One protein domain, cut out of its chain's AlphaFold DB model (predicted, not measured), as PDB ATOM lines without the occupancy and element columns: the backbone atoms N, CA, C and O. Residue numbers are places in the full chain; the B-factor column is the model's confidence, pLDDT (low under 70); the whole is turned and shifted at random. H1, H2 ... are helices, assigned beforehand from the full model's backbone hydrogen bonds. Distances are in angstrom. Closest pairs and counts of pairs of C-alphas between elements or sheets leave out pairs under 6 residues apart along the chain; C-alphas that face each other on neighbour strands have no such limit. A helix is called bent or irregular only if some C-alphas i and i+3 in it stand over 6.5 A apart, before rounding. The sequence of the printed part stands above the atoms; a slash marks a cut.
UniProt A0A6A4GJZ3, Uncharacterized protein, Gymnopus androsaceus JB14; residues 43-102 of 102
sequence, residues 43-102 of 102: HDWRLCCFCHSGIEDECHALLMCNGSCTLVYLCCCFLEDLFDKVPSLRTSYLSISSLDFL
ATOM      1  N   HIS A  43     -29.402 -37.221  64.386       72.75
ATOM      2  CA  HIS A  43     -29.522 -36.495  63.117       72.75
ATOM      3  C   HIS A  43     -30.867 -35.770  62.976       72.75
ATOM      4  O   HIS A  43     -30.885 -34.566  62.745       72.75
ATOM      5  N   ASP A  44     -31.971 -36.465  63.255       77.81
ATOM      6  CA  ASP A  44     -33.334 -35.938  63.116       77.81
ATOM      7  C   ASP A  44     -33.640 -34.741  64.031       77.81
ATOM      8  O   ASP A  44     -34.660 -34.073  63.876       77.81
ATOM      9  N   TRP A  45     -32.790 -34.491  65.029       78.31
ATOM     10  CA  TRP A  45     -32.930 -33.401  65.996       78.31
ATOM     11  C   TRP A  45     -31.910 -32.282  65.765       78.31
ATOM     12  O   TRP A  45     -31.890 -31.300  66.512       78.31
ATOM     13  N   ARG A  46     -31.044 -32.411  64.755       83.00
ATOM     14  CA  ARG A  46     -30.082 -31.371  64.396       83.00
ATOM     15  C   ARG A  46     -30.779 -30.328  63.552       83.00
ATOM     16  O   ARG A  46     -31.177 -30.611  62.432       83.00
ATOM     17  N   LEU A  47     -30.904 -29.122  64.082       88.00
ATOM     18  CA  LEU A  47     -31.366 -27.985  63.301       88.00
ATOM     19  C   LEU A  47     -30.208 -27.423  62.484       88.00
ATOM     20  O   LEU A  47     -29.109 -27.260  63.009       88.00
ATOM     21  N   CYS A  48     -30.484 -27.081  61.231       87.19
ATOM     22  CA  CYS A  48     -29.549 -26.405  60.344       87.19
ATOM     23  C   CYS A  48     -29.001 -25.125  60.980       87.19
ATOM     24  O   CYS A  48     -29.764 -24.214  61.313       87.19
ATOM     25  N   CYS A  49     -27.678 -25.019  61.064       86.50
ATOM     26  CA  CYS A  49     -26.967 -23.862  61.606       86.50
ATOM     27  C   CYS A  49     -27.217 -22.536  60.860       86.50
ATOM     28  O   CYS A  49     -26.886 -21.469  61.379       86.50
ATOM     29  N   PHE A  50     -27.802 -22.574  59.659       86.25
ATOM     30  CA  PHE A  50     -28.162 -21.376  58.900       86.25
ATOM     31  C   PHE A  50     -29.620 -20.962  59.143       86.25
ATOM     32  O   PHE A  50     -29.876 -19.873  59.651       86.25
ATOM     33  N   CYS A  51     -30.593 -21.810  58.794       88.25
ATOM     34  CA  CYS A  51     -32.016 -21.445  58.865       88.25
ATOM     35  C   CYS A  51     -32.684 -21.770  60.207       88.25
ATOM     36  O   CYS A  51     -33.761 -21.246  60.474       88.25
ATOM     37  N   HIS A  52     -32.076 -22.625  61.035       88.62
ATOM     38  CA  HIS A  52     -32.609 -23.088  62.321       88.62
ATOM     39  C   HIS A  52     -34.012 -23.725  62.251       88.62
ATOM     40  O   HIS A  52     -34.680 -23.860  63.274       88.62
ATOM     41  N   SER A  53     -34.469 -24.115  61.056       87.75
ATOM     42  CA  SER A  53     -35.822 -24.634  60.820       87.75
ATOM     43  C   SER A  53     -35.850 -26.025  60.185       87.75
ATOM     44  O   SER A  53     -36.789 -26.775  60.429       87.75
ATOM     45  N   GLY A  54     -34.857 -26.361  59.357       84.94
ATOM     46  CA  GLY A  54     -34.719 -27.672  58.715       84.94
ATOM     47  C   GLY A  54     -33.746 -28.580  59.459       84.94
ATOM     48  O   GLY A  54     -32.947 -28.099  60.265       84.94
ATOM     49  N   ILE A  55     -33.796 -29.880  59.159       85.88
ATOM     50  CA  ILE A  55     -32.783 -30.829  59.630       85.88
ATOM     51  C   ILE A  55     -31.446 -30.492  58.952       85.88
ATOM     52  O   ILE A  55     -31.404 -30.199  57.756       85.88
ATOM     53  N   GLU A  56     -30.360 -30.467  59.722       83.44
ATOM     54  CA  GLU A  56     -29.017 -30.268  59.178       83.44
ATOM     55  C   GLU A  56     -28.500 -31.554  58.529       83.44
ATOM     56  O   GLU A  56     -27.925 -32.411  59.201       83.44
ATOM     57  N   ASP A  57     -28.671 -31.644  57.213       81.38
ATOM     58  CA  ASP A  57     -27.963 -32.583  56.342       81.38
ATOM     59  C   ASP A  57     -27.133 -31.831  55.284       81.38
ATOM     60  O   ASP A  57     -27.275 -30.613  55.109       81.38
ATOM     61  N   GLU A  58     -26.234 -32.527  54.582       76.50
ATOM     62  CA  GLU A  58     -25.335 -31.912  53.597       76.50
ATOM     63  C   GLU A  58     -26.094 -31.236  52.451       76.50
ATOM     64  O   GLU A  58     -25.691 -30.167  51.982       76.50
ATOM     65  N   CYS A  59     -27.186 -31.848  51.988       80.25
ATOM     66  CA  CYS A  59     -27.988 -31.335  50.882       80.25
ATOM     67  C   CYS A  59     -28.712 -30.055  51.298       80.25
ATOM     68  O   CYS A  59     -28.656 -29.047  50.588       80.25
ATOM     69  N   HIS A  60     -29.349 -30.065  52.468       83.31
ATOM     70  CA  HIS A  60     -30.000 -28.908  53.042       83.31
ATOM     71  C   HIS A  60     -28.978 -27.800  53.277       83.31
ATOM     72  O   HIS A  60     -29.109 -26.728  52.692       83.31
ATOM     73  N   ALA A  61     -27.927 -28.057  54.055       83.31
ATOM     74  CA  ALA A  61     -26.970 -27.040  54.476       83.31
ATOM     75  C   ALA A  61     -26.184 -26.405  53.321       83.31
ATOM     76  O   ALA A  61     -25.823 -25.238  53.437       83.31
ATOM     77  N   LEU A  62     -25.901 -27.136  52.233       81.69
ATOM     78  CA  LEU A  62     -25.050 -26.638  51.143       81.69
ATOM     79  C   LEU A  62     -25.813 -26.215  49.888       81.69
ATOM     80  O   LEU A  62     -25.359 -25.303  49.199       81.69
ATOM     81  N   LEU A  63     -26.925 -26.881  49.559       78.19
ATOM     82  CA  LEU A  63     -27.580 -26.723  48.254       78.19
ATOM     83  C   LEU A  63     -28.979 -26.112  48.335       78.19
ATOM     84  O   LEU A  63     -29.387 -25.455  47.381       78.19
ATOM     85  N   MET A  64     -29.707 -26.316  49.438       80.81
ATOM     86  CA  MET A  64     -31.111 -25.887  49.551       80.81
ATOM     87  C   MET A  64     -31.343 -24.774  50.578       80.81
ATOM     88  O   MET A  64     -32.372 -24.101  50.539       80.81
ATOM     89  N   CYS A  65     -30.434 -24.586  51.537       86.31
ATOM     90  CA  CYS A  65     -30.668 -23.665  52.638       86.31
ATOM     91  C   CYS A  65     -30.556 -22.203  52.194       86.31
ATOM     92  O   CYS A  65     -29.500 -21.731  51.779       86.31
ATOM     93  N   ASN A  66     -31.630 -21.447  52.423       88.94
ATOM     94  CA  ASN A  66     -31.683 -20.007  52.165       88.94
ATOM     95  C   ASN A  66     -31.376 -19.157  53.413       88.94
ATOM     96  O   ASN A  66     -31.560 -17.942  53.397       88.94
ATOM     97  N   GLY A  67     -30.913 -19.779  54.505       88.12
ATOM     98  CA  GLY A  67     -30.629 -19.099  55.776       88.12
ATOM     99  C   GLY A  67     -29.376 -18.213  55.762       88.12
ATOM    100  O   GLY A  67     -29.183 -17.416  56.675       88.12
ATOM    101  N   SER A  68     -28.525 -18.323  54.737       89.75
ATOM    102  CA  SER A  68     -27.294 -17.537  54.597       89.75
ATOM    103  C   SER A  68     -27.164 -16.968  53.187       89.75
ATOM    104  O   SER A  68     -26.968 -17.708  52.226       89.75
ATOM    105  N   CYS A  69     -27.202 -15.639  53.056       89.69
ATOM    106  CA  CYS A  69     -27.042 -14.966  51.761       89.69
ATOM    107  C   CYS A  69     -25.694 -15.288  51.096       89.69
ATOM    108  O   CYS A  69     -25.624 -15.419  49.877       89.69
ATOM    109  N   THR A  70     -24.630 -15.446  51.889       89.69
ATOM    110  CA  THR A  70     -23.302 -15.825  51.385       89.69
ATOM    111  C   THR A  70     -23.314 -17.229  50.791       89.69
ATOM    112  O   THR A  70     -22.732 -17.449  49.733       89.69
ATOM    113  N   LEU A  71     -23.986 -18.175  51.454       85.88
ATOM    114  CA  LEU A  71     -24.098 -19.546  50.964       85.88
ATOM    115  C   LEU A  71     -24.901 -19.593  49.659       85.88
ATOM    116  O   LEU A  71     -24.448 -20.195  48.690       85.88
ATOM    117  N   VAL A  72     -26.036 -18.890  49.611       88.75
ATOM    118  CA  VAL A  72     -26.864 -18.772  48.401       88.75
ATOM    119  C   VAL A  72     -26.041 -18.215  47.239       88.75
ATOM    120  O   VAL A  72     -26.034 -18.800  46.159       88.75
ATOM    121  N   TYR A  73     -25.285 -17.138  47.468       89.56
ATOM    122  CA  TYR A  73     -24.406 -16.559  46.452       89.56
ATOM    123  C   TYR A  73     -23.369 -17.566  45.931       89.56
ATOM    124  O   TYR A  73     -23.225 -17.731  44.720       89.56
ATOM    125  N   LEU A  74     -22.679 -18.276  46.830       89.06
ATOM    126  CA  LEU A  74     -21.682 -19.283  46.452       89.06
ATOM    127  C   LEU A  74     -22.303 -20.454  45.685       89.06
ATOM    128  O   LEU A  74     -21.703 -20.932  44.723       89.06
ATOM    129  N   CYS A  75     -23.499 -20.892  46.079       88.25
ATOM    130  CA  CYS A  75     -24.243 -21.937  45.384       88.25
ATOM    131  C   CYS A  75     -24.609 -21.494  43.960       88.25
ATOM    132  O   CYS A  75     -24.352 -22.228  43.008       88.25
ATOM    133  N   CYS A  76     -25.106 -20.264  43.782       88.88
ATOM    134  CA  CYS A  76     -25.378 -19.708  42.455       88.88
ATOM    135  C   CYS A  76     -24.116 -19.665  41.580       88.88
ATOM    136  O   CYS A  76     -24.160 -20.121  40.441       88.88
ATOM    137  N   CYS A  77     -22.988 -19.175  42.107       91.56
ATOM    138  CA  CYS A  77     -21.722 -19.163  41.368       91.56
ATOM    139  C   CYS A  77     -21.272 -20.575  40.974       91.56
ATOM    140  O   CYS A  77     -20.886 -20.801  39.831       91.56
ATOM    141  N   PHE A  78     -21.363 -21.535  41.898       88.94
ATOM    142  CA  PHE A  78     -21.028 -22.931  41.625       88.94
ATOM    143  C   PHE A  78     -21.912 -23.537  40.528       88.94
ATOM    144  O   PHE A  78     -21.401 -24.227  39.647       88.94
ATOM    145  N   LEU A  79     -23.224 -23.297  40.578       88.81
ATOM    146  CA  LEU A  79     -24.162 -23.818  39.585       88.81
ATOM    147  C   LEU A  79     -23.907 -23.217  38.203       88.81
ATOM    148  O   LEU A  79     -23.903 -23.960  37.226       88.81
ATOM    149  N   GLU A  80     -23.636 -21.915  38.112       92.62
ATOM    150  CA  GLU A  80     -23.269 -21.286  36.839       92.62
ATOM    151  C   GLU A  80     -21.958 -21.867  36.281       92.62
ATOM    152  O   GLU A  80     -21.944 -22.341  35.145       92.62
ATOM    153  N   ASP A  81     -20.907 -21.988  37.103       93.56
ATOM    154  CA  ASP A  81     -19.644 -22.631  36.702       93.56
ATOM    155  C   ASP A  81     -19.845 -24.088  36.237       93.56
ATOM    156  O   ASP A  81     -19.167 -24.577  35.324       93.56
ATOM    157  N   LEU A  82     -20.749 -24.817  36.896       90.19
ATOM    158  CA  LEU A  82     -21.087 -26.196  36.559       90.19
ATOM    159  C   LEU A  82     -21.829 -26.269  35.222       90.19
ATOM    160  O   LEU A  82     -21.506 -27.124  34.395       90.19
ATOM    161  N   PHE A  83     -22.801 -25.387  35.002       93.19
ATOM    162  CA  PHE A  83     -23.579 -25.341  33.768       93.19
ATOM    163  C   PHE A  83     -22.746 -24.880  32.577       93.19
ATOM    164  O   PHE A  83     -22.946 -25.397  31.480       93.19
ATOM    165  N   ASP A  84     -21.780 -23.992  32.781       94.06
ATOM    166  CA  ASP A  84     -20.846 -23.592  31.728       94.06
ATOM    167  C   ASP A  84     -19.977 -24.770  31.268       94.06
ATOM    168  O   ASP A  84     -19.714 -24.940  30.075       94.06
ATOM    169  N   LYS A  85     -19.566 -25.638  32.201       94.88
ATOM    170  CA  LYS A  85     -18.773 -26.839  31.890       94.88
ATOM    171  C   LYS A  85     -19.617 -27.987  31.347       94.88
ATOM    172  O   LYS A  85     -19.136 -28.754  30.512       94.88
ATOM    173  N   VAL A  86     -20.846 -28.139  31.837       93.81
ATOM    174  CA  VAL A  86     -21.755 -29.234  31.471       93.81
ATOM    175  C   VAL A  86     -23.180 -28.690  31.265       93.81
ATOM    176  O   VAL A  86     -24.041 -28.834  32.136       93.81
ATOM    177  N   PRO A  87     -23.476 -28.106  30.086       91.81
ATOM    178  CA  PRO A  87     -24.747 -27.417  29.835       91.81
ATOM    179  C   PRO A  87     -25.992 -28.301  29.952       91.81
ATOM    180  O   PRO A  87     -27.067 -27.818  30.303       91.81
ATOM    181  N   SER A  88     -25.861 -29.608  29.697       89.31
ATOM    182  CA  SER A  88     -26.967 -30.569  29.803       89.31
ATOM    183  C   SER A  88     -27.538 -30.678  31.219       89.31
ATOM    184  O   SER A  88     -28.722 -30.980  31.371       89.31
ATOM    185  N   LEU A  89     -26.736 -30.386  32.250       87.62
ATOM    186  CA  LEU A  89     -27.184 -30.425  33.641       87.62
ATOM    187  C   LEU A  89     -28.141 -29.284  33.986       87.62
ATOM    188  O   LEU A  89     -28.930 -29.446  34.914       87.62
ATOM    189  N   ARG A  90     -28.133 -28.168  33.243       87.81
ATOM    190  CA  ARG A  90     -29.027 -27.027  33.506       87.81
ATOM    191  C   ARG A  90     -30.493 -27.432  33.365       87.81
ATOM    192  O   ARG A  90     -31.299 -27.147  34.243       87.81
ATOM    193  N   THR A  91     -30.830 -28.161  32.301       84.94
ATOM    194  CA  THR A  91     -32.199 -28.646  32.061       84.94
ATOM    195  C   THR A  91     -32.632 -29.657  33.121       84.94
ATOM    196  O   THR A  91     -33.751 -29.580  33.624       84.94
ATOM    197  N   SER A  92     -31.738 -30.577  33.503       84.94
ATOM    198  CA  SER A  92     -32.005 -31.543  34.573       84.94
ATOM    199  C   SER A  92     -32.216 -30.849  35.918       84.94
ATOM    200  O   SER A  92     -33.200 -31.137  36.593       84.94
ATOM    201  N   TYR A  93     -31.356 -29.894  36.277       82.31
ATOM    202  CA  TYR A  93     -31.485 -29.123  37.510       82.31
ATOM    203  C   TYR A  93     -32.808 -28.359  37.558       82.31
ATOM    204  O   TYR A  93     -33.540 -28.520  38.523       82.31
ATOM    205  N   LEU A  94     -33.168 -27.631  36.493       81.38
ATOM    206  CA  LEU A  94     -34.440 -26.901  36.418       81.38
ATOM    207  C   LEU A  94     -35.661 -27.824  36.544       81.38
ATOM    208  O   LEU A  94     -36.645 -27.459  37.181       81.38
ATOM    209  N   SER A  95     -35.599 -29.029  35.965       78.69
ATOM    210  CA  SER A  95     -36.683 -30.009  36.105       78.69
ATOM    211  C   SER A  95     -36.833 -30.509  37.546       78.69
ATOM    212  O   SER A  95     -37.954 -30.629  38.034       78.69
ATOM    213  N   ILE A  96     -35.715 -30.727  38.248       70.75
ATOM    214  CA  ILE A  96     -35.699 -31.217  39.632       70.75
ATOM    215  C   ILE A  96     -36.066 -30.094  40.604       70.75
ATOM    216  O   ILE A  96     -36.851 -30.329  41.509       70.75
ATOM    217  N   SER A  97     -35.574 -28.872  40.396       67.06
ATOM    218  CA  SER A  97     -35.901 -27.717  41.239       67.06
ATOM    219  C   SER A  97     -37.350 -27.251  41.080       67.06
ATOM    220  O   SER A  97     -37.851 -26.555  41.946       67.06
ATOM    221  N   SER A  98     -38.009 -27.585  39.962       57.59
ATOM    222  CA  SER A  98     -39.448 -27.332  39.765       57.59
ATOM    223  C   SER A  98     -40.348 -28.372  40.440       57.59
ATOM    224  O   SER A  98     -41.521 -28.112  40.693       57.59
ATOM    225  N   LEU A  99     -39.797 -29.556  40.716       50.97
ATOM    226  CA  LEU A  99     -40.399 -30.559  41.579       50.97
ATOM    227  C   LEU A  99     -39.993 -30.195  43.003       50.97
ATOM    228  O   LEU A  99     -39.053 -30.767  43.546       50.97
ATOM    229  N   ASP A 100     -40.668 -29.207  43.586       47.56
ATOM    230  CA  ASP A 100     -40.554 -28.926  45.014       47.56
ATOM    231  C   ASP A 100     -40.860 -30.228  45.780       47.56
ATOM    232  O   ASP A 100     -42.018 -30.626  45.934       47.56
ATOM    233  N   PHE A 101     -39.812 -30.944  46.195       37.09
ATOM    234  CA  PHE A 101     -39.909 -32.069  47.116       37.09
ATOM    235  C   PHE A 101     -40.200 -31.476  48.494       37.09
ATOM    236  O   PHE A 101     -39.295 -31.103  49.239       37.09
ATOM    237  N   LEU A 102     -41.499 -31.311  48.735       35.84
ATOM    238  CA  LEU A 102     -42.134 -30.941  49.994       35.84
ATOM    239  C   LEU A 102     -42.101 -32.121  50.973       35.84
ATOM    240  O   LEU A 102     -42.413 -33.253  50.532       35.84
TER     241      LEU A 102
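What this domain is: This is residues 43 to 102 of the 102 residues of an uncharacterized protein of Gymnopus androsaceus JB14 (UniProt A0A6A4GJZ3). The longest helix, H2, and the helix after it, H3, make an open V joined at a tight turn, with the short helix H1 set crosswise on the first part of H2, near the open end of the V. Beyond H1, the stretch of residues 43 to 57 loops about without a named element and makes the far end of the long axis. The printed part has 60 residues with three named helices, in the order H1, H2, H3, and no named strand; its class is all helix. The whole is elongated, spanning 37 by 24 by 16 A, and only just loose, close to compact, with a radius of gyration of the C-alphas of 12.9 A.

Where its parts are: H2 is residues 69 to 85, 24.6 A from C-alpha 69 at (-27.042, -14.966, 51.761) to C-alpha 85 at (-18.773, -26.839, 31.890). H3 is residues 88 to 98, 16.3 A long, and ends with C-alpha 98 at (-39.448, -27.332, 39.765). H1 is residues 58 to 64, 9.3 A long; it is irregular, but only just, with C-alphas 61 and 64 6.54 A apart.

How they stand to each other: H2 touches H1 with residues 71 to 75 alone; the closest C-alphas, those of Leu 63 and Cys 75, are 6.5 A apart. Their lines are about perpendicular, at 83 degrees. H2 and H3 only just touch, and only at the corner by their link, with 3 pairs of C-alphas within 8 A; the closest are those of Phe 83 and Arg 90, 5.7 A apart. They run opposite ways at a steep tilt of 39 degrees. H1 and H3 are apart. In H1 and H2 every O i to N i+4 pair is within hydrogen-bond range; in H3, 6 of 7 are.

The domain as a whole: The two C-alphas farthest apart, those of Trp 45 and Asp 84, are 37.6 A apart. The printed part has no cut, and the links H1 to H2 and H2 to H3 are tight. The mean pLDDT of the printed part is 82.4; residues 97 to 102, of which 97 to 98 belong to H3, are under 70, and residue 102 is the chain's last.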